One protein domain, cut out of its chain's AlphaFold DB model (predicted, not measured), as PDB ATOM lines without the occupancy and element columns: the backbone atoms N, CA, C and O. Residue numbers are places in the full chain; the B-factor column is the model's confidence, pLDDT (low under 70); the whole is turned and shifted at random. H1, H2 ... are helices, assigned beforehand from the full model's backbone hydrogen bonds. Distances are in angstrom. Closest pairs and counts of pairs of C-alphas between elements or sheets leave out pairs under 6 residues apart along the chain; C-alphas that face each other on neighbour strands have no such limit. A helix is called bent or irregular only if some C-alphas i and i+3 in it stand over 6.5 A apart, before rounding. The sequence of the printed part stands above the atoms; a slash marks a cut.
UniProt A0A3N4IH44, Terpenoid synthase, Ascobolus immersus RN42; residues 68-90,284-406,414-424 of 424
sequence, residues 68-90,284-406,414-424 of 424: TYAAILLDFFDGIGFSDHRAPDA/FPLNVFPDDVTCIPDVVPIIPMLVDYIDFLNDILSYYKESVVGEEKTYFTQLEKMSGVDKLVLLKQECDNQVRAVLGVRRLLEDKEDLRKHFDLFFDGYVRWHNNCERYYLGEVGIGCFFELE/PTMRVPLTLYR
ATOM      1  N   THR A  68     119.116 166.156 179.238       96.06
ATOM      2  CA  THR A  68     118.903 166.466 177.821       96.06
ATOM      3  C   THR A  68     119.155 165.247 176.941       96.06
ATOM      4  O   THR A  68     118.323 164.921 176.100       96.06
ATOM      5  N   TYR A  69     120.257 164.526 177.165       95.88
ATOM      6  CA  TYR A  69     120.569 163.295 176.441       95.88
ATOM      7  C   TYR A  69     119.482 162.224 176.604       95.88
ATOM      8  O   TYR A  69     119.013 161.665 175.613       95.88
ATOM      9  N   ALA A  70     119.036 161.977 177.841       95.19
ATOM     10  CA  ALA A  70     117.986 161.002 178.120       95.19
ATOM     11  C   ALA A  70     116.678 161.346 177.386       95.19
ATOM     12  O   ALA A  70     116.071 160.475 176.767       95.19
ATOM     13  N   ALA A  71     116.271 162.619 177.395       96.62
ATOM     14  CA  ALA A  71     115.080 163.075 176.684       96.62
ATOM     15  C   ALA A  71     115.193 162.891 175.159       96.62
ATOM     16  O   ALA A  71     114.243 162.417 174.535       96.62
ATOM     17  N   ILE A  72     116.359 163.197 174.571       97.38
ATOM     18  CA  ILE A  72     116.632 162.959 173.143       97.38
ATOM     19  C   ILE A  72     116.489 161.468 172.807       97.38
ATOM     20  O   ILE A  72     115.839 161.129 171.819       97.38
ATOM     21  N   LEU A  73     117.066 160.578 173.625       96.06
ATOM     22  CA  LEU A  73     116.993 159.136 173.387       96.06
ATOM     23  C   LEU A  73     115.573 158.580 173.500       96.06
ATOM     24  O   LEU A  73     115.201 157.723 172.703       96.06
ATOM     25  N   LEU A  74     114.767 159.069 174.446       95.44
ATOM     26  CA  LEU A  74     113.369 158.649 174.568       95.44
ATOM     27  C   LEU A  74     112.556 159.039 173.325       95.44
ATOM     28  O   LEU A  74     111.865 158.193 172.763       95.44
ATOM     29  N   ASP A  75     112.706 160.274 172.840       97.06
ATOM     30  CA  ASP A  75     112.055 160.711 171.597       97.06
ATOM     31  C   ASP A  75     112.549 159.914 170.373       97.06
ATOM     32  O   ASP A  75     111.767 159.579 169.479       97.06
ATOM     33  N   PHE A  76     113.842 159.580 170.336       96.88
ATOM     34  CA  PHE A  76     114.425 158.730 169.300       96.88
ATOM     35  C   PHE A  76     113.811 157.323 169.308       96.88
ATOM     36  O   PHE A  76     113.359 156.851 168.262       96.88
ATOM     37  N   PHE A  77     113.748 156.678 170.477       95.94
ATOM     38  CA  PHE A  77     113.149 155.355 170.666       95.94
ATOM     39  C   PHE A  77     111.672 155.337 170.270       95.94
ATOM     40  O   PHE A  77     111.269 154.473 169.485       95.94
ATOM     41  N   ASP A  78     110.897 156.338 170.689       95.31
ATOM     42  CA  ASP A  78     109.510 156.515 170.252       95.31
ATOM     43  C   ASP A  78     109.420 156.636 168.722       95.31
ATOM     44  O   ASP A  78     108.574 156.004 168.083       95.31
ATOM     45  N   GLY A  79     110.328 157.401 168.109       95.12
ATOM     46  CA  GLY A  79     110.353 157.643 166.666       95.12
ATOM     47  C   GLY A  79     110.633 156.388 165.840       95.12
ATOM     48  O   GLY A  79     110.021 156.188 164.786       95.12
ATOM     49  N   ILE A  80     111.518 155.512 166.320       94.56
ATOM     50  CA  ILE A  80     111.800 154.222 165.673       94.56
ATOM     51  C   ILE A  80     110.837 153.107 166.111       94.56
ATOM     52  O   ILE A  80     110.896 152.007 165.553       94.56
ATOM     53  N   GLY A  81     109.909 153.380 167.034       92.94
ATOM     54  CA  GLY A  81     108.936 152.411 167.546       92.94
ATOM     55  C   GLY A  81     109.525 151.389 168.524       92.94
ATOM     56  O   GLY A  81     108.998 150.285 168.644       92.94
ATOM     57  N   PHE A  82     110.619 151.736 169.200       91.38
ATOM     58  CA  PHE A  82     111.280 150.905 170.200       91.38
ATOM     59  C   PHE A  82     110.749 151.251 171.597       91.38
ATOM     60  O   PHE A  82     111.057 152.299 172.150       91.38
ATOM     61  N   SER A  83     109.917 150.385 172.174       81.00
ATOM     62  CA  SER A  83     109.213 150.679 173.438       81.00
ATOM     63  C   SER A  83     109.839 150.023 174.671       81.00
ATOM     64  O   SER A  83     109.622 150.479 175.792       81.00
ATOM     65  N   ASP A  84     110.655 148.991 174.479       81.88
ATOM     66  CA  ASP A  84     111.148 148.123 175.549       81.88
ATOM     67  C   ASP A  84     112.599 148.440 175.946       81.88
ATOM     68  O   ASP A  84     113.484 147.588 176.003       81.88
ATOM     69  N   HIS A  85     112.857 149.718 176.211       78.00
ATOM     70  CA  HIS A  85     114.201 150.237 176.466       78.00
ATOM     71  C   HIS A  85     114.770 149.890 177.847       78.00
ATOM     72  O   HIS A  85     115.871 150.329 178.164       78.00
ATOM     73  N   ARG A  86     114.051 149.108 178.664       75.75
ATOM     74  CA  ARG A  86     114.488 148.648 179.995       75.75
ATOM     75  C   ARG A  86     114.512 147.130 180.151       75.75
ATOM     76  O   ARG A  86     114.922 146.655 181.208       75.75
ATOM     77  N   ALA A  87     114.076 146.365 179.151       73.81
ATOM     78  CA  ALA A  87     114.098 144.918 179.281       73.81
ATOM     79  C   ALA A  87     115.526 144.384 179.422       73.81
ATOM     80  O   ALA A  87     116.423 144.823 178.694       73.81
ATOM     81  N   PRO A  88     115.724 143.398 180.313       70.06
ATOM     82  CA  PRO A  88     116.986 142.694 180.405       70.06
ATOM     83  C   PRO A  88     117.257 141.905 179.129       70.06
ATOM     84  O   PRO A  88     116.353 141.311 178.535       70.06
ATOM     85  N   ASP A  89     118.528 141.866 178.750       67.56
ATOM     86  CA  ASP A  89     118.992 140.956 177.717       67.56
ATOM     87  C   ASP A  89     118.910 139.499 178.171       67.56
ATOM     88  O   ASP A  89     119.010 139.160 179.356       67.56
ATOM     89  N   ALA A  90     118.789 138.616 177.182       67.31
ATOM     90  CA  ALA A  90     119.102 137.214 177.385       67.31
ATOM     91  C   ALA A  90     120.593 137.074 177.758       67.31
ATOM     92  O   ALA A  90     121.430 137.807 177.227       67.31
ATOM     93  N   PHE A 284     122.276 139.300 155.712       94.31
ATOM     94  CA  PHE A 284     121.597 138.658 154.583       94.31
ATOM     95  C   PHE A 284     122.248 137.331 154.134       94.31
ATOM     96  O   PHE A 284     122.599 137.196 152.967       94.31
ATOM     97  N   PRO A 285     122.438 136.325 155.008       93.88
ATOM     98  CA  PRO A 285     123.123 135.081 154.641       93.88
ATOM     99  C   PRO A 285     122.334 134.235 153.628       93.88
ATOM    100  O   PRO A 285     121.106 134.269 153.604       93.88
ATOM    101  N   LEU A 286     123.029 133.380 152.870       91.69
ATOM    102  CA  LEU A 286     122.481 132.511 151.815       91.69
ATOM    103  C   LEU A 286     121.355 131.581 152.284       91.69
ATOM    104  O   LEU A 286     120.488 131.202 151.509       91.69
ATOM    105  N   ASN A 287     121.357 131.166 153.546       86.94
ATOM    106  CA  ASN A 287     120.299 130.303 154.071       86.94
ATOM    107  C   ASN A 287     118.978 131.044 154.334       86.94
ATOM    108  O   ASN A 287     117.954 130.384 154.497       86.94
ATOM    109  N   VAL A 288     119.002 132.379 154.376       86.50
ATOM    110  CA  VAL A 288     117.816 133.240 154.505       86.50
ATOM    111  C   VAL A 288     117.529 133.963 153.181       86.50
ATOM    112  O   VAL A 288     116.374 134.079 152.787       86.50
ATOM    113  N   PHE A 289     118.575 134.367 152.452       87.31
ATOM    114  CA  PHE A 289     118.531 135.104 151.184       87.31
ATOM    115  C   PHE A 289     119.390 134.381 150.121       87.31
ATOM    116  O   PHE A 289     120.549 134.740 149.907       87.31
ATOM    117  N   PRO A 290     118.868 133.306 149.495       79.12
ATOM    118  CA  PRO A 290     119.676 132.309 148.779       79.12
ATOM    119  C   PRO A 290     120.152 132.687 147.378       79.12
ATOM    120  O   PRO A 290     121.039 132.011 146.855       79.12
ATOM    121  N   ASP A 291     119.572 133.703 146.743       71.12
ATOM    122  CA  ASP A 291     119.863 134.021 145.347       71.12
ATOM    123  C   ASP A 291     120.193 135.499 145.162       71.12
ATOM    124  O   ASP A 291     119.375 136.383 145.401       71.12
ATOM    125  N   ASP A 292     121.400 135.754 144.664       72.31
ATOM    126  CA  ASP A 292     121.874 137.096 144.354       72.31
ATOM    127  C   ASP A 292     120.985 137.802 143.330       72.31
ATOM    128  O   ASP A 292     120.762 139.005 143.438       72.31
ATOM    129  N   VAL A 293     120.442 137.081 142.349       73.19
ATOM    130  CA  VAL A 293     119.663 137.698 141.267       73.19
ATOM    131  C   VAL A 293     118.339 138.257 141.783       73.19
ATOM    132  O   VAL A 293     117.893 139.304 141.311       73.19
ATOM    133  N   THR A 294     117.725 137.587 142.756       75.00
ATOM    134  CA  THR A 294     116.426 137.980 143.316       75.00
ATOM    135  C   THR A 294     116.546 138.794 144.602       75.00
ATOM    136  O   THR A 294     115.734 139.690 144.807       75.00
ATOM    137  N   CYS A 295     117.564 138.564 145.437       79.56
ATOM    138  CA  CYS A 295     117.712 139.253 146.722       79.56
ATOM    139  C   CYS A 295     118.513 140.565 146.638       79.56
ATOM    140  O   CYS A 295     118.151 141.533 147.306       79.56
ATOM    141  N   ILE A 296     119.577 140.648 145.821       84.12
ATOM    142  CA  ILE A 296     120.406 141.872 145.719       84.12
ATOM    143  C   ILE A 296     119.577 143.105 145.330       84.12
ATOM    144  O   ILE A 296     119.777 144.142 145.967       84.12
ATOM    145  N   PRO A 297     118.654 143.050 144.344       89.06
ATOM    146  CA  PRO A 297     117.866 144.223 143.962       89.06
ATOM    147  C   PRO A 297     117.019 144.806 145.099       89.06
ATOM    148  O   PRO A 297     116.746 146.004 145.087       89.06
ATOM    149  N   ASP A 298     116.640 143.984 146.079       87.81
ATOM    150  CA  ASP A 298     115.833 144.399 147.226       87.81
ATOM    151  C   ASP A 298     116.684 144.825 148.426       87.81
ATOM    152  O   ASP A 298     116.315 145.749 149.151       87.81
ATOM    153  N   VAL A 299     117.843 144.192 148.610       89.75
ATOM    154  CA  VAL A 299     118.752 144.451 149.733       89.75
ATOM    155  C   VAL A 299     119.659 145.654 149.473       89.75
ATOM    156  O   VAL A 299     119.797 146.521 150.331       89.75
ATOM    157  N   VAL A 300     120.278 145.763 148.295       90.94
ATOM    158  CA  VAL A 300     121.260 146.828 148.012       90.94
ATOM    159  C   VAL A 300     120.703 148.242 148.207       90.94
ATOM    160  O   VAL A 300     121.422 149.060 148.783       90.94
ATOM    161  N   PRO A 301     119.453 148.569 147.817       93.19
ATOM    162  CA  PRO A 301     118.902 149.904 148.040       93.19
ATOM    163  C   PRO A 301     118.833 150.335 149.512       93.19
ATOM    164  O   PRO A 301     118.841 151.536 149.778       93.19
ATOM    165  N   ILE A 302     118.777 149.392 150.462       94.75
ATOM    166  CA  ILE A 302     118.717 149.694 151.903       94.75
ATOM    167  C   ILE A 302     120.094 149.669 152.585       94.75
ATOM    168  O   ILE A 302     120.222 150.209 153.683       94.75
ATOM    169  N   ILE A 303     121.132 149.115 151.942       94.31
ATOM    170  CA  ILE A 303     122.494 149.024 152.505       94.31
ATOM    171  C   ILE A 303     123.076 150.389 152.905       94.31
ATOM    172  O   ILE A 303     123.591 150.473 154.016       94.31
ATOM    173  N   PRO A 304     122.995 151.470 152.099       94.88
ATOM    174  CA  PRO A 304     123.548 152.763 152.509       94.88
ATOM    175  C   PRO A 304     122.952 153.277 153.823       94.88
ATOM    176  O   PRO A 304     123.667 153.816 154.659       94.88
ATOM    177  N   MET A 305     121.652 153.050 154.026       94.75
ATOM    178  CA  MET A 305     120.977 153.436 155.259       94.75
ATOM    179  C   MET A 305     121.389 152.533 156.426       94.75
ATOM    180  O   MET A 305     121.641 153.039 157.507       94.75
ATOM    181  N   LEU A 306     121.523 151.217 156.216       96.31
ATOM    182  CA  LEU A 306     122.055 150.305 157.239       96.31
ATOM    183  C   LEU A 306     123.467 150.706 157.689       96.31
ATOM    184  O   LEU A 306     123.747 150.696 158.882       96.31
ATOM    185  N   VAL A 307     124.322 151.105 156.745       96.56
ATOM    186  CA  VAL A 307     125.668 151.624 157.018       96.56
ATOM    187  C   VAL A 307     125.600 152.878 157.884       96.56
ATOM    188  O   VAL A 307     126.220 152.918 158.946       96.56
ATOM    189  N   ASP A 308     124.811 153.873 157.467       94.56
ATOM    190  CA  ASP A 308     124.613 155.103 158.237       94.56
ATOM    191  C   ASP A 308     124.053 154.798 159.633       94.56
ATOM    192  O   ASP A 308     124.565 155.305 160.625       94.56
ATOM    193  N   TYR A 309     123.053 153.926 159.734       95.38
ATOM    194  CA  TYR A 309     122.430 153.574 161.003       95.38
ATOM    195  C   TYR A 309     123.392 152.867 161.956       95.38
ATOM    196  O   TYR A 309     123.430 153.206 163.133       95.38
ATOM    197  N   ILE A 310     124.182 151.902 161.477       96.12
ATOM    198  CA  ILE A 310     125.154 151.186 162.313       96.12
ATOM    199  C   ILE A 310     126.189 152.160 162.886       96.12
ATOM    200  O   ILE A 310     126.475 152.088 164.085       96.12
ATOM    201  N   ASP A 311     126.698 153.075 162.055       94.38
ATOM    202  CA  ASP A 311     127.651 154.106 162.469       94.38
ATOM    203  C   ASP A 311     127.020 155.073 163.480       94.38
ATOM    204  O   ASP A 311     127.506 155.234 164.600       94.38
ATOM    205  N   PHE A 312     125.922 155.723 163.087       94.62
ATOM    206  CA  PHE A 312     125.339 156.815 163.857       94.62
ATOM    207  C   PHE A 312     124.619 156.330 165.100       94.62
ATOM    208  O   PHE A 312     124.662 157.024 166.107       94.62
ATOM    209  N   LEU A 313     123.986 155.153 165.086       95.12
ATOM    210  CA  LEU A 313     123.380 154.624 166.303       95.12
ATOM    211  C   LEU A 313     124.450 154.345 167.358       95.12
ATOM    212  O   LEU A 313     124.236 154.653 168.526       95.12
ATOM    213  N   ASN A 314     125.603 153.808 166.954       94.56
ATOM    214  CA  ASN A 314     126.710 153.620 167.879       94.56
ATOM    215  C   ASN A 314     127.167 154.966 168.459       94.56
ATOM    216  O   ASN A 314     127.226 155.069 169.676       94.56
ATOM    217  N   ASP A 315     127.352 155.997 167.626       93.38
ATOM    218  CA  ASP A 315     127.743 157.346 168.073       93.38
ATOM    219  C   ASP A 315     126.660 158.012 168.962       93.38
ATOM    220  O   ASP A 315     126.964 158.741 169.910       93.38
ATOM    221  N   ILE A 316     125.375 157.768 168.679       95.75
ATOM    222  CA  ILE A 316     124.232 158.256 169.468       95.75
ATOM    223  C   ILE A 316     124.220 157.589 170.846       95.75
ATOM    224  O   ILE A 316     124.090 158.272 171.863       95.75
ATOM    225  N   LEU A 317     124.351 156.261 170.898       95.06
ATOM    226  CA  LEU A 317     124.268 155.474 172.132       95.06
ATOM    227  C   LEU A 317     125.578 155.501 172.938       95.06
ATOM    228  O   LEU A 317     125.557 155.284 174.148       95.06
ATOM    229  N   SER A 318     126.709 155.824 172.310       92.81
ATOM    230  CA  SER A 318     127.991 156.064 172.977       92.81
ATOM    231  C   SER A 318     128.153 157.482 173.507       92.81
ATOM    232  O   SER A 318     128.964 157.696 174.407       92.81
ATOM    233  N   TYR A 319     127.365 158.449 173.034       93.62
ATOM    234  CA  TYR A 319     127.519 159.854 173.415       93.62
ATOM    235  C   TYR A 319     127.675 160.070 174.930       93.62
ATOM    236  O   TYR A 319     128.543 160.832 175.359       93.62
ATOM    237  N   TYR A 320     126.877 159.384 175.759       92.19
ATOM    238  CA  TYR A 320     126.959 159.532 177.214       92.19
ATOM    239  C   TYR A 320     128.312 159.080 177.781       92.19
ATOM    240  O   TYR A 320     128.949 159.853 178.506       92.19
ATOM    241  N   LYS A 321     128.794 157.879 177.416       89.38
ATOM    242  CA  LYS A 321     130.104 157.389 177.883       89.38
ATOM    243  C   LYS A 321     131.231 158.321 177.438       89.38
ATOM    244  O   LYS A 321     132.131 158.603 178.218       89.38
ATOM    245  N   GLU A 322     131.147 158.836 176.217       87.19
ATOM    246  CA  GLU A 322     132.272 159.510 175.565       87.19
ATOM    247  C   GLU A 322     132.345 161.008 175.867       87.19
ATOM    248  O   GLU A 322     133.433 161.573 175.917       87.19
ATOM    249  N   SER A 323     131.189 161.658 176.035       85.81
ATOM    250  CA  SER A 323     131.073 163.125 176.071       85.81
ATOM    251  C   SER A 323     130.468 163.681 177.361       85.81
ATOM    252  O   SER A 323     130.504 164.898 177.556       85.81
ATOM    253  N   VAL A 324     129.868 162.831 178.207       84.38
ATOM    254  CA  VAL A 324     129.297 163.230 179.508       84.38
ATOM    255  C   VAL A 324     130.098 162.635 180.665       84.38
ATOM    256  O   VAL A 324     130.402 163.351 181.616       84.38
ATOM    257  N   VAL A 325     130.444 161.347 180.585       85.00
ATOM    258  CA  VAL A 325     131.305 160.669 181.572       85.00
ATOM    259  C   VAL A 325     132.786 160.832 181.217       85.00
ATOM    260  O   VAL A 325     133.611 161.066 182.102       85.00
ATOM    261  N   GLY A 326     133.119 160.691 179.934       81.81
ATOM    262  CA  GLY A 326     134.461 160.847 179.384       81.81
ATOM    263  C   GLY A 326     134.712 162.203 178.721       81.81
ATOM    264  O   GLY A 326     133.853 163.083 178.681       81.81
ATOM    265  N   GLU A 327     135.923 162.340 178.180       75.56
ATOM    266  CA  GLU A 327     136.375 163.489 177.382       75.56
ATOM    267  C   GLU A 327     136.983 163.004 176.050       75.56
ATOM    268  O   GLU A 327     138.047 163.453 175.617       75.56
ATOM    269  N   GLU A 328     136.335 162.026 175.416       75.94
ATOM    270  CA  GLU A 328     136.797 161.450 174.153       75.94
ATOM    271  C   GLU A 328     136.548 162.421 172.982       75.94
ATOM    272  O   GLU A 328     135.576 163.183 172.954       75.94
ATOM    273  N   LYS A 329     137.421 162.385 171.967       71.56
ATOM    274  CA  LYS A 329     137.191 163.099 170.702       71.56
ATOM    275  C   LYS A 329     136.213 162.289 169.844       71.56
ATOM    276  O   LYS A 329     136.628 161.428 169.076       71.56
ATOM    277  N   THR A 330     134.923 162.574 169.979       76.44
ATOM    278  CA  THR A 330     133.834 161.893 169.254       76.44
ATOM    279  C   THR A 330     133.443 162.585 167.952       76.44
ATOM    280  O   THR A 330     133.771 163.756 167.727       76.44
ATOM    281  N   TYR A 331     132.628 161.904 167.141       83.06
ATOM    282  CA  TYR A 331     131.984 162.481 165.959       83.06
ATOM    283  C   TYR A 331     131.282 163.819 166.263       83.06
ATOM    284  O   TYR A 331     131.542 164.824 165.597       83.06
ATOM    285  N   PHE A 332     130.455 163.875 167.314       86.56
ATOM    286  CA  PHE A 332     129.698 165.082 167.665       86.56
ATOM    287  C   PHE A 332     130.571 166.211 168.218       86.56
ATOM    288  O   PHE A 332     130.314 167.371 167.904       86.56
ATOM    289  N   THR A 333     131.623 165.906 168.985       83.56
ATOM    290  CA  THR A 333     132.570 166.947 169.439       83.56
ATOM    291  C   THR A 333     133.335 167.563 168.268       83.56
ATOM    292  O   THR A 333     133.553 168.777 168.227       83.56
ATOM    293  N   GLN A 334     133.686 166.752 167.267       78.81
ATOM    294  CA  GLN A 334     134.334 167.237 166.056       78.81
ATOM    295  C   GLN A 334     133.376 168.096 165.226       78.81
ATOM    296  O   GLN A 334     133.769 169.162 164.748       78.81
ATOM    297  N   LEU A 335     132.114 167.682 165.086       83.00
ATOM    298  CA  LEU A 335     131.098 168.484 164.406       83.00
ATOM    299  C   LEU A 335     130.826 169.811 165.118       83.00
ATOM    300  O   LEU A 335     130.739 170.837 164.445       83.00
ATOM    301  N   GLU A 336     130.720 169.819 166.445       86.06
ATOM    302  CA  GLU A 336     130.531 171.040 167.238       86.06
ATOM    303  C   GLU A 336     131.669 172.026 166.991       86.06
ATOM    304  O   GLU A 336     131.434 173.179 166.628       86.06
ATOM    305  N   LYS A 337     132.913 171.548 167.075       81.56
ATOM    306  CA  LYS A 337     134.101 172.364 166.814       81.56
ATOM    307  C   LYS A 337     134.110 172.969 165.407       81.56
ATOM    308  O   LYS A 337     134.521 174.115 165.246       81.56
ATOM    309  N   MET A 338     133.675 172.213 164.398       79.00
ATOM    310  CA  MET A 338     133.696 172.662 163.001       79.00
ATOM    311  C   MET A 338     132.504 173.546 162.619       79.00
ATOM    312  O   MET A 338     132.636 174.413 161.760       79.00
ATOM    313  N   SER A 339     131.334 173.310 163.210       80.12
ATOM    314  CA  SER A 339     130.089 174.005 162.854       80.12
ATOM    315  C   SER A 339     129.749 175.167 163.788       80.12
ATOM    316  O   SER A 339     128.962 176.036 163.413       80.12
ATOM    317  N   GLY A 340     130.311 175.187 165.000       84.00
ATOM    318  CA  GLY A 340     129.917 176.095 166.077       84.00
ATOM    319  C   GLY A 340     128.533 175.795 166.668       84.00
ATOM    320  O   GLY A 340     128.027 176.598 167.450       84.00
ATOM    321  N   VAL A 341     127.905 174.680 166.280       89.31
ATOM    322  CA  VAL A 341     126.607 174.234 166.798       89.31
ATOM    323  C   VAL A 341     126.838 173.313 167.987       89.31
ATOM    324  O   VAL A 341     127.662 172.409 167.910       89.31
ATOM    325  N   ASP A 342     126.085 173.525 169.063       92.06
ATOM    326  CA  ASP A 342     126.148 172.685 170.258       92.06
ATOM    327  C   ASP A 342     125.951 171.193 169.924       92.06
ATOM    328  O   ASP A 342     125.044 170.807 169.173       92.06
ATOM    329  N   LYS A 343     126.805 170.339 170.488       91.75
ATOM    330  CA  LYS A 343     126.807 168.895 170.214       91.75
ATOM    331  C   LYS A 343     125.505 168.173 170.584       91.75
ATOM    332  O   LYS A 343     125.183 167.193 169.917       91.75
ATOM    333  N   LEU A 344     124.739 168.616 171.590       93.81
ATOM    334  CA  LEU A 344     123.432 168.014 171.915       93.81
ATOM    335  C   LEU A 344     122.373 168.393 170.878       93.81
ATOM    336  O   LEU A 344     121.517 167.574 170.541       93.81
ATOM    337  N   VAL A 345     122.458 169.603 170.316       94.38
ATOM    338  CA  VAL A 345     121.612 170.005 169.182       94.38
ATOM    339  C   VAL A 345     121.922 169.143 167.957       94.38
ATOM    340  O   VAL A 345     120.997 168.645 167.313       94.38
ATOM    341  N   LEU A 346     123.205 168.921 167.657       93.75
ATOM    342  CA  LEU A 346     123.637 168.034 166.569       93.75
ATOM    343  C   LEU A 346     123.193 166.582 166.801       93.75
ATOM    344  O   LEU A 346     122.693 165.944 165.877       93.75
ATOM    345  N   LEU A 347     123.296 166.083 168.034       95.75
ATOM    346  CA  LEU A 347     122.809 164.756 168.415       95.75
ATOM    347  C   LEU A 347     121.299 164.609 168.170       95.75
ATOM    348  O   LEU A 347     120.872 163.618 167.577       95.75
ATOM    349  N   LYS A 348     120.482 165.588 168.589       96.56
ATOM    350  CA  LYS A 348     119.028 165.569 168.347       96.56
ATOM    351  C   LYS A 348     118.708 165.575 166.853       96.56
ATOM    352  O   LYS A 348     117.842 164.823 166.414       96.56
ATOM    353  N   GLN A 349     119.413 166.395 166.073       95.50
ATOM    354  CA  GLN A 349     119.256 166.428 164.618       95.50
ATOM    355  C   GLN A 349     119.581 165.073 163.986       95.50
ATOM    356  O   GLN A 349     118.838 164.619 163.115       95.50
ATOM    357  N   GLU A 350     120.646 164.415 164.442       95.81
ATOM    358  CA  GLU A 350     121.023 163.101 163.932       95.81
ATOM    359  C   GLU A 350     120.000 162.028 164.318       95.81
ATOM    360  O   GLU A 350     119.551 161.280 163.454       95.81
ATOM    361  N   CYS A 351     119.510 162.023 165.562       97.31
ATOM    362  CA  CYS A 351     118.404 161.153 165.975       97.31
ATOM    363  C   CYS A 351     117.168 161.335 165.076       97.31
ATOM    364  O   CYS A 351     116.586 160.358 164.604       97.31
ATOM    365  N   ASP A 352     116.799 162.581 164.771       96.75
ATOM    366  CA  ASP A 352     115.671 162.885 163.888       96.75
ATOM    367  C   ASP A 352     115.904 162.396 162.454       96.75
ATOM    368  O   ASP A 352     114.973 161.928 161.790       96.75
ATOM    369  N   ASN A 353     117.136 162.496 161.952       95.62
ATOM    370  CA  ASN A 353     117.508 161.966 160.643       95.62
ATOM    371  C   ASN A 353     117.376 160.442 160.614       95.62
ATOM    372  O   ASN A 353     116.737 159.911 159.701       95.62
ATOM    373  N   GLN A 354     117.886 159.757 161.639       96.31
ATOM    374  CA  GLN A 354     117.802 158.303 161.756       96.31
ATOM    375  C   GLN A 354     116.351 157.818 161.881       96.31
ATOM    376  O   GLN A 354     115.965 156.876 161.190       96.31
ATOM    377  N   VAL A 355     115.490 158.506 162.643       96.75
ATOM    378  CA  VAL A 355     114.045 158.197 162.691       96.75
ATOM    379  C   VAL A 355     113.427 158.255 161.293       96.75
ATOM    380  O   VAL A 355     112.745 157.320 160.862       96.75
ATOM    381  N   ARG A 356     113.682 159.328 160.534       95.50
ATOM    382  CA  ARG A 356     113.147 159.459 159.169       95.50
ATOM    383  C   ARG A 356     113.704 158.391 158.233       95.50
ATOM    384  O   ARG A 356     112.949 157.886 157.401       95.50
ATOM    385  N   ALA A 357     114.980 158.042 158.369       94.56
ATOM    386  CA  ALA A 357     115.637 157.018 157.566       94.56
ATOM    387  C   ALA A 357     115.016 155.630 157.800       94.56
ATOM    388  O   ALA A 357     114.619 154.965 156.839       94.56
ATOM    389  N   VAL A 358     114.807 155.251 159.065       95.56
ATOM    390  CA  VAL A 358     114.124 154.008 159.461       95.56
ATOM    391  C   VAL A 358     112.714 153.941 158.887       95.56
ATOM    392  O   VAL A 358     112.334 152.958 158.245       95.56
ATOM    393  N   LEU A 359     111.927 155.003 159.068       95.12
ATOM    394  CA  LEU A 359     110.559 155.068 158.553       95.12
ATOM    395  C   LEU A 359     110.520 155.080 157.016       95.12
ATOM    396  O   LEU A 359     109.586 154.542 156.415       95.12
ATOM    397  N   GLY A 360     111.533 155.661 156.374       94.12
ATOM    398  CA  GLY A 360     111.729 155.624 154.927       94.12
ATOM    399  C   GLY A 360     111.975 154.208 154.411       94.12
ATOM    400  O   GLY A 360     111.302 153.783 153.474       94.12
ATOM    401  N   VAL A 361     112.867 153.448 155.054       94.62
ATOM    402  CA  VAL A 361     113.145 152.056 154.668       94.62
ATOM    403  C   VAL A 361     111.952 151.144 154.930       94.62
ATOM    404  O   VAL A 361     111.575 150.384 154.044       94.62
ATOM    405  N   ARG A 362     111.258 151.281 156.065       95.12
ATOM    406  CA  ARG A 362     110.008 150.536 156.321       95.12
ATOM    407  C   ARG A 362     108.954 150.749 155.234       95.12
ATOM    408  O   ARG A 362     108.206 149.825 154.930       95.12
ATOM    409  N   ARG A 363     108.896 151.954 154.659       94.31
ATOM    410  CA  ARG A 363     108.013 152.286 153.532       94.31
ATOM    411  C   ARG A 363     108.524 151.701 152.213       94.31
ATOM    412  O   ARG A 363     107.726 151.207 151.433       94.31
ATOM    413  N   LEU A 364     109.836 151.727 151.972       93.62
ATOM    414  CA  LEU A 364     110.452 151.104 150.793       93.62
ATOM    415  C   LEU A 364     110.235 149.582 150.750       93.62
ATOM    416  O   LEU A 364     110.225 148.996 149.673       93.62
ATOM    417  N   LEU A 365     110.068 148.960 151.917       94.75
ATOM    418  CA  LEU A 365     109.843 147.528 152.090       94.75
ATOM    419  C   LEU A 365     108.364 147.179 152.355       94.75
ATOM    420  O   LEU A 365     108.081 146.102 152.880       94.75
ATOM    421  N   GLU A 366     107.411 148.072 152.058       94.12
ATOM    422  CA  GLU A 366     105.992 147.864 152.402       94.12
ATOM    423  C   GLU A 366     105.367 146.626 151.744       94.12
ATOM    424  O   GLU A 366     104.483 146.004 152.329       94.12
ATOM    425  N   ASP A 367     105.864 146.244 150.568       94.12
ATOM    426  CA  ASP A 367     105.461 145.070 149.792       94.12
ATOM    427  C   ASP A 367     106.386 143.853 149.998       94.12
ATOM    428  O   ASP A 367     106.190 142.813 149.368       94.12
ATOM    429  N   LYS A 368     107.374 143.958 150.900       92.81
ATOM    430  CA  LYS A 368     108.402 142.938 151.178       92.81
ATOM    431  C   LYS A 368     108.415 142.567 152.657       92.81
ATOM    432  O   LYS A 368     109.377 142.844 153.372       92.81
ATOM    433  N   GLU A 369     107.331 141.944 153.118       92.62
ATOM    434  CA  GLU A 369     107.084 141.671 154.542       92.62
ATOM    435  C   GLU A 369     108.233 140.916 155.230       92.62
ATOM    436  O   GLU A 369     108.683 141.344 156.292       92.62
ATOM    437  N   ASP A 370     108.761 139.854 154.615       90.56
ATOM    438  CA  ASP A 370     109.855 139.066 155.199       90.56
ATOM    439  C   ASP A 370     111.136 139.894 155.369       90.56
ATOM    440  O   ASP A 370     111.742 139.896 156.441       90.56
ATOM    441  N   LEU A 371     111.518 140.660 154.342       92.69
ATOM    442  CA  LEU A 371     112.693 141.535 154.387       92.69
ATOM    443  C   LEU A 371     112.500 142.672 155.395       92.69
ATOM    444  O   LEU A 371     113.416 142.982 156.157       92.69
ATOM    445  N   ARG A 372     111.301 143.263 155.449       94.94
ATOM    446  CA  ARG A 372     110.957 144.295 156.430       94.94
ATOM    447  C   ARG A 372     111.025 143.762 157.856       94.94
ATOM    448  O   ARG A 372     111.602 144.420 158.711       94.94
ATOM    449  N   LYS A 373     110.470 142.579 158.115       94.12
ATOM    450  CA  LYS A 373     110.523 141.940 159.434       94.12
ATOM    451  C   LYS A 373     111.962 141.640 159.840       94.12
ATOM    452  O   LYS A 373     112.334 141.883 160.983       94.12
ATOM    453  N   HIS A 374     112.768 141.133 158.911       93.81
ATOM    454  CA  HIS A 374     114.184 140.848 159.139       93.81
ATOM    455  C   HIS A 374     114.979 142.119 159.465       93.81
ATOM    456  O   HIS A 374     115.772 142.135 160.402       93.81
ATOM    457  N   PHE A 375     114.699 143.202 158.739       95.00
ATOM    458  CA  PHE A 375     115.216 144.539 159.013       95.00
ATOM    459  C   PHE A 375     114.773 145.054 160.394       95.00
ATOM    460  O   PHE A 375     115.614 145.447 161.194       95.00
ATOM    461  N   ASP A 376     113.479 145.003 160.720       95.38
ATOM    462  CA  ASP A 376     112.946 145.507 161.994       95.38
ATOM    463  C   ASP A 376     113.518 144.747 163.204       95.38
ATOM    464  O   ASP A 376     113.832 145.364 164.223       95.38
ATOM    465  N   LEU A 377     113.721 143.429 163.080       94.69
ATOM    466  CA  LEU A 377     114.383 142.612 164.103       94.69
ATOM    467  C   LEU A 377     115.837 143.038 164.333       94.69
ATOM    468  O   LEU A 377     116.275 143.090 165.481       94.69
ATOM    469  N   PHE A 378     116.569 143.377 163.267       95.38
ATOM    470  CA  PHE A 378     117.930 143.892 163.401       95.38
ATOM    471  C   PHE A 378     117.972 145.232 164.124       95.38
ATOM    472  O   PHE A 378     118.783 145.406 165.028       95.38
ATOM    473  N   PHE A 379     117.072 146.154 163.789       94.38
ATOM    474  CA  PHE A 379     117.017 147.470 164.432       94.38
ATOM    475  C   PHE A 379     116.677 147.363 165.920       94.38
ATOM    476  O   PHE A 379     117.380 147.949 166.742       94.38
ATOM    477  N   ASP A 380     115.650 146.580 166.275       93.00
ATOM    478  CA  ASP A 380     115.297 146.340 167.681       93.00
ATOM    479  C   ASP A 380     116.471 145.720 168.441       93.00
ATOM    480  O   ASP A 380     116.893 146.239 169.474       93.00
ATOM    481  N   GLY A 381     117.047 144.644 167.899       93.25
ATOM    482  CA  GLY A 381     118.124 143.929 168.568       93.25
ATOM    483  C   GLY A 381     119.418 144.741 168.672       93.25
ATOM    484  O   GLY A 381     120.123 144.625 169.671       93.25
ATOM    485  N   TYR A 382     119.723 145.607 167.701       94.38
ATOM    486  CA  TYR A 382     120.914 146.460 167.732       94.38
ATOM    487  C   TYR A 382     120.809 147.543 168.813       94.38
ATOM    488  O   TYR A 382     121.762 147.743 169.570       94.38
ATOM    489  N   VAL A 383     119.641 148.182 168.961       94.06
ATOM    490  CA  VAL A 383     119.367 149.113 170.075       94.06
ATOM    491  C   VAL A 383     119.402 148.373 171.413       94.06
ATOM    492  O   VAL A 383     120.037 148.824 172.366       94.06
ATOM    493  N   ARG A 384     118.753 147.208 171.482       91.75
ATOM    494  CA  ARG A 384     118.668 146.394 172.696       91.75
ATOM    495  C   ARG A 384     120.045 145.958 173.201       91.75
ATOM    496  O   ARG A 384     120.334 146.137 174.381       91.75
ATOM    497  N   TRP A 385     120.913 145.492 172.304       91.50
ATOM    498  CA  TRP A 385     122.293 145.128 172.632       91.50
ATOM    499  C   TRP A 385     123.087 146.299 173.234       91.50
ATOM    500  O   TRP A 385     123.806 146.110 174.212       91.50
ATOM    501  N   HIS A 386     122.939 147.518 172.700       92.38
ATOM    502  CA  HIS A 386     123.590 148.703 173.270       92.38
ATOM    503  C   HIS A 386     123.046 149.035 174.666       92.38
ATOM    504  O   HIS A 386     123.830 149.239 175.593       92.38
ATOM    505  N   ASN A 387     121.719 149.049 174.833       89.31
ATOM    506  CA  ASN A 387     121.061 149.365 176.109       89.31
ATOM    507  C   ASN A 387     121.505 148.438 177.246       89.31
ATOM    508  O   ASN A 387     121.559 148.851 178.402       89.31
ATOM    509  N   ASN A 388     121.833 147.195 176.912       83.56
ATOM    510  CA  ASN A 388     122.220 146.160 177.860       83.56
ATOM    511  C   ASN A 388     123.726 145.856 177.850       83.56
ATOM    512  O   ASN A 388     124.180 144.909 178.497       83.56
ATOM    513  N   CYS A 389     124.530 146.689 177.192       85.75
ATOM    514  CA  CYS A 389     125.976 146.603 177.270       85.75
ATOM    515  C   CYS A 389     126.525 147.642 178.260       85.75
ATOM    516  O   CYS A 389     126.440 148.850 178.035       85.75
ATOM    517  N   GLU A 390     127.152 147.162 179.344       83.50
ATOM    518  CA  GLU A 390     127.727 148.006 180.410       83.50
ATOM    519  C   GLU A 390     128.702 149.072 179.878       83.50
ATOM    520  O   GLU A 390     128.807 150.149 180.462       83.50
ATOM    521  N   ARG A 391     129.348 148.811 178.730       83.81
ATOM    522  CA  ARG A 391     130.265 149.732 178.037       83.81
ATOM    523  C   ARG A 391     129.673 151.131 177.830       83.81
ATOM    524  O   ARG A 391     130.425 152.098 177.855       83.81
ATOM    525  N   TYR A 392     128.364 151.249 177.597       89.00
ATOM    526  CA  TYR A 392     127.723 152.516 177.212       89.00
ATOM    527  C   TYR A 392     127.203 153.350 178.394       89.00
ATOM    528  O   TYR A 392     126.783 154.487 178.193       89.00
ATOM    529  N   TYR A 393     127.213 152.807 179.618       88.81
ATOM    530  CA  TYR A 393     126.676 153.449 180.832       88.81
ATOM    531  C   TYR A 393     125.232 153.973 180.704       88.81
ATOM    532  O   TYR A 393     124.814 154.856 181.454       88.81
ATOM    533  N   LEU A 394     124.430 153.407 179.793       90.94
ATOM    534  CA  LEU A 394     123.047 153.843 179.560       90.94
ATOM    535  C   LEU A 394     122.147 153.639 180.790       90.94
ATOM    536  O   LEU A 394     121.206 154.406 181.005       90.94
ATOM    537  N   GLY A 395     122.507 152.688 181.662       87.94
ATOM    538  CA  GLY A 395     121.866 152.501 182.964       87.94
ATOM    539  C   GLY A 395     121.829 153.790 183.784       87.94
ATOM    540  O   GLY A 395     120.817 154.095 184.404       87.94
ATOM    541  N   GLU A 396     122.874 154.615 183.729       89.44
ATOM    542  CA  GLU A 396     122.929 155.848 184.513       89.44
ATOM    543  C   GLU A 396     121.917 156.901 184.048       89.44
ATOM    544  O   GLU A 396     121.499 157.728 184.858       89.44
ATOM    545  N   VAL A 397     121.507 156.879 182.776       89.88
ATOM    546  CA  VAL A 397     120.483 157.777 182.204       89.88
ATOM    547  C   VAL A 397     119.077 157.165 182.228       89.88
ATOM    548  O   VAL A 397     118.150 157.731 181.655       89.88
ATOM    549  N   GLY A 398     118.888 156.036 182.922       87.25
ATOM    550  CA  GLY A 398     117.584 155.381 183.082       87.25
ATOM    551  C   GLY A 398     117.154 154.515 181.891       87.25
ATOM    552  O   GLY A 398     115.954 154.260 181.727       87.25
ATOM    553  N   ILE A 399     118.121 154.079 181.075       87.75
ATOM    554  CA  ILE A 399     117.950 153.213 179.900       87.75
ATOM    555  C   ILE A 399     118.696 151.891 180.141       87.75
ATOM    556  O   ILE A 399     119.786 151.878 180.700       87.75
ATOM    557  N   GLY A 400     118.132 150.765 179.716       78.94
ATOM    558  CA  GLY A 400     118.695 149.435 179.958       78.94
ATOM    559  C   GLY A 400     118.353 148.856 181.333       78.94
ATOM    560  O   GLY A 400     117.755 149.514 182.187       78.94
ATOM    561  N   CYS A 401     118.713 147.590 181.547       66.38
ATOM    562  CA  CYS A 401     118.284 146.823 182.722       66.38
ATOM    563  C   CYS A 401     119.144 147.024 183.984       66.38
ATOM    564  O   CYS A 401     118.758 146.596 185.070       66.38
ATOM    565  N   PHE A 402     120.295 147.694 183.885       58.78
ATOM    566  CA  PHE A 402     121.216 147.866 185.019       58.78
ATOM    567  C   PHE A 402     120.745 148.895 186.059       58.78
ATOM    568  O   PHE A 402     121.360 149.017 187.118       58.78
ATOM    569  N   PHE A 403     119.648 149.609 185.790       44.09
ATOM    570  CA  PHE A 403     119.097 150.635 186.679       44.09
ATOM    571  C   PHE A 403     118.599 150.074 188.026       44.09
ATOM    572  O   PHE A 403     118.573 150.796 189.017       44.09
ATOM    573  N   GLU A 404     118.254 148.783 188.105       42.06
ATOM    574  CA  GLU A 404     117.721 148.171 189.337       42.06
ATOM    575  C   GLU A 404     118.796 147.615 190.294       42.06
ATOM    576  O   GLU A 404     118.473 147.104 191.366       42.06
ATOM    577  N   LEU A 405     120.091 147.737 189.976       44.88
ATOM    578  CA  LEU A 405     121.150 147.054 190.729       44.88
ATOM    579  C   LEU A 405     121.849 147.890 191.815       44.88
ATOM    580  O   LEU A 405     122.830 147.409 192.364       44.88
ATOM    581  N   GLU A 406     121.408 149.087 192.214       41.34
ATOM    582  CA  GLU A 406     122.108 149.790 193.316       41.34
ATOM    583  C   GLU A 406     121.970 149.094 194.688       41.34
ATOM    584  O   GLU A 406     122.892 149.163 195.513       41.34
ATOM    585  N   PRO A 414     132.757 140.341 193.547       42.25
ATOM    586  CA  PRO A 414     133.638 141.245 192.807       42.25
ATOM    587  C   PRO A 414     134.395 140.594 191.642       42.25
ATOM    588  O   PRO A 414     134.850 141.305 190.750       42.25
ATOM    589  N   THR A 415     134.542 139.266 191.635       36.03
ATOM    590  CA  THR A 415     135.288 138.518 190.608       36.03
ATOM    591  C   THR A 415     134.519 138.316 189.300       36.03
ATOM    592  O   THR A 415     135.130 137.973 188.291       36.03
ATOM    593  N   MET A 416     133.205 138.574 189.284       33.38
ATOM    594  CA  MET A 416     132.380 138.566 188.067       33.38
ATOM    595  C   MET A 416     132.278 139.930 187.375       33.38
ATOM    596  O   MET A 416     131.643 140.038 186.327       33.38
ATOM    597  N   ARG A 417     132.905 140.978 187.924       37.62
ATOM    598  CA  ARG A 417     133.040 142.251 187.211       37.62
ATOM    599  C   ARG A 417     134.075 142.070 186.106       37.62
ATOM    600  O   ARG A 417     135.250 141.847 186.397       37.62
ATOM    601  N   VAL A 418     133.651 142.185 184.849       36.16
ATOM    602  CA  VAL A 418     134.596 142.381 183.747       36.16
ATOM    603  C   VAL A 418     135.373 143.665 184.067       36.16
ATOM    604  O   VAL A 418     134.747 144.683 184.374       36.16
ATOM    605  N   PRO A 419     136.716 143.648 184.094       26.06
ATOM    606  CA  PRO A 419     137.478 144.844 184.411       26.06
ATOM    607  C   PRO A 419     137.139 145.964 183.424       26.06
ATOM    608  O   PRO A 419     137.389 145.839 182.228       26.06
ATOM    609  N   LEU A 420     136.625 147.082 183.945       37.47
ATOM    610  CA  LEU A 420     136.332 148.323 183.206       37.47
ATOM    611  C   LEU A 420     137.545 148.879 182.434       37.47
ATOM    612  O   LEU A 420     137.397 149.736 181.573       37.47
ATOM    613  N   THR A 421     138.752 148.389 182.724       33.50
ATOM    614  CA  THR A 421     139.997 148.726 182.023       33.50
ATOM    615  C   THR A 421     140.121 148.096 180.635       33.50
ATOM    616  O   THR A 421     141.072 148.415 179.938       33.50
ATOM    617  N   LEU A 422     139.217 147.193 180.237       33.75
ATOM    618  CA  LEU A 422     139.144 146.682 178.859       33.75
ATOM    619  C   LEU A 422     138.404 147.633 177.904       33.75
ATOM    620  O   LEU A 422     138.416 147.392 176.708       33.75
ATOM    621  N   TYR A 423     137.759 148.686 178.419       34.59
ATOM    622  CA  TYR A 423     136.899 149.582 177.635       34.59
ATOM    623  C   TYR A 423     137.270 151.067 177.787       34.59
ATOM    624  O   TYR A 423     136.401 151.927 177.638       34.59
ATOM    625  N   ARG A 424     138.532 151.358 178.121       28.47
ATOM    626  CA  ARG A 424     139.104 152.709 178.069       28.47
ATOM    627  C   ARG A 424     140.063 152.837 176.907       28.47
ATOM    628  O   ARG A 424     140.839 151.874 176.724       28.47
TER     629      ARG A 424
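What this domain is: This is residues 68 to 90, 284 to 406 and 414 to 424 of the 424 residues of the protein "Terpenoid synthase" of Ascobolus immersus RN42 (UniProt A0A3N4IH44). Four long helical pieces, H1, H2b, H4 and H5, stand side by side as an up-and-down bundle, each running against the one before it in the chain, with H5 rather loosely placed beside H4. The bent helix H2 makes the longest piece: its arm H2b is in the bundle and its arm H2a extends past one end, while short H3 sits crosswise to H2b and tiny H6 and H7 lie near the other end. The printed part has 157 residues with seven named helices, H1 to H7 in chain order, and no named strand; its class is all helix. It is compact, with a radius of gyration of the C-alphas of 17.4 A, and spans 50 by 44 by 27 A.

Where its parts are: Begin with H2, residues 292 to 325, assigned as one helix by its hydrogen bonds but bent: C-alphas 301 and 304 are 7.1 A apart. Its arms are H2a, residues 292 to 301, and H2b, residues 304 to 325, which is 31.1 A long. H2b is irregular, with C-alphas 317 and 320 7.0 A apart and a kink of 40 degrees near residue 318. Find C-alpha 304 at (123.548, 152.763, 152.509); from there H2b runs to C-alpha 325 at (131.305, 160.669, 181.572). H4, residues 343 to 364, is 31.0 A long; H5, residues 369 to 387, 26.8 A; and H1, residues 68 to 80, 18.7 A, beginning at C-alpha 68 at (118.903, 166.466, 177.821). H3 is residues 331 to 339, H6 394 to 397, and H7 401 to 404, irregular only just: C-alphas 401 and 404 are 6.8 A apart.

How they stand to each other: Look first at H2b and H4, which touch at a shallow tilt of 28 degrees, opposite ways; their closest C-alphas, of Tyr 309 and Gln 354, are 6.7 A apart. With residues 313 to 317 alone, H2b touches H5, closest at Leu 317 and His 386, C-alphas 6.9 A apart. H1 touches H4 at 6 degrees, the same way, closest at the C-alphas of Ile 80 and Val 355, 5.5 A. H3 touches H4 at a steep tilt of 66 degrees, closest at the C-alphas of Glu 336 and Lys 343, 5.2 A. H3 only just touches H2b, with 3 pairs of C-alphas within 8 A. H6 and H7 touch only at the corner, and H2a touches no helix. Every O i to N i+4 pair is within hydrogen-bond range in H1, H3, H4 and H5; in H2a 3 of 6 are and in H2b 15 of 18, while H6 and H7 are too short for one.

The domain as a whole: The C-alphas of Val 293 and Pro 414, the two farthest apart, are 53.5 A apart. Residues 91 to 283 are not printed, leaving C-alphas 90 and 284 23.0 A apart, and neither are 407 to 413, with C-alphas 406 and 414 14.4 A apart. Of the links printed whole, H5 to H6 is short and the others are tight. The mean pLDDT of the printed part is 84.2; it is under 70 in residues 89 to 90, 401 to 406 and 414 to 424.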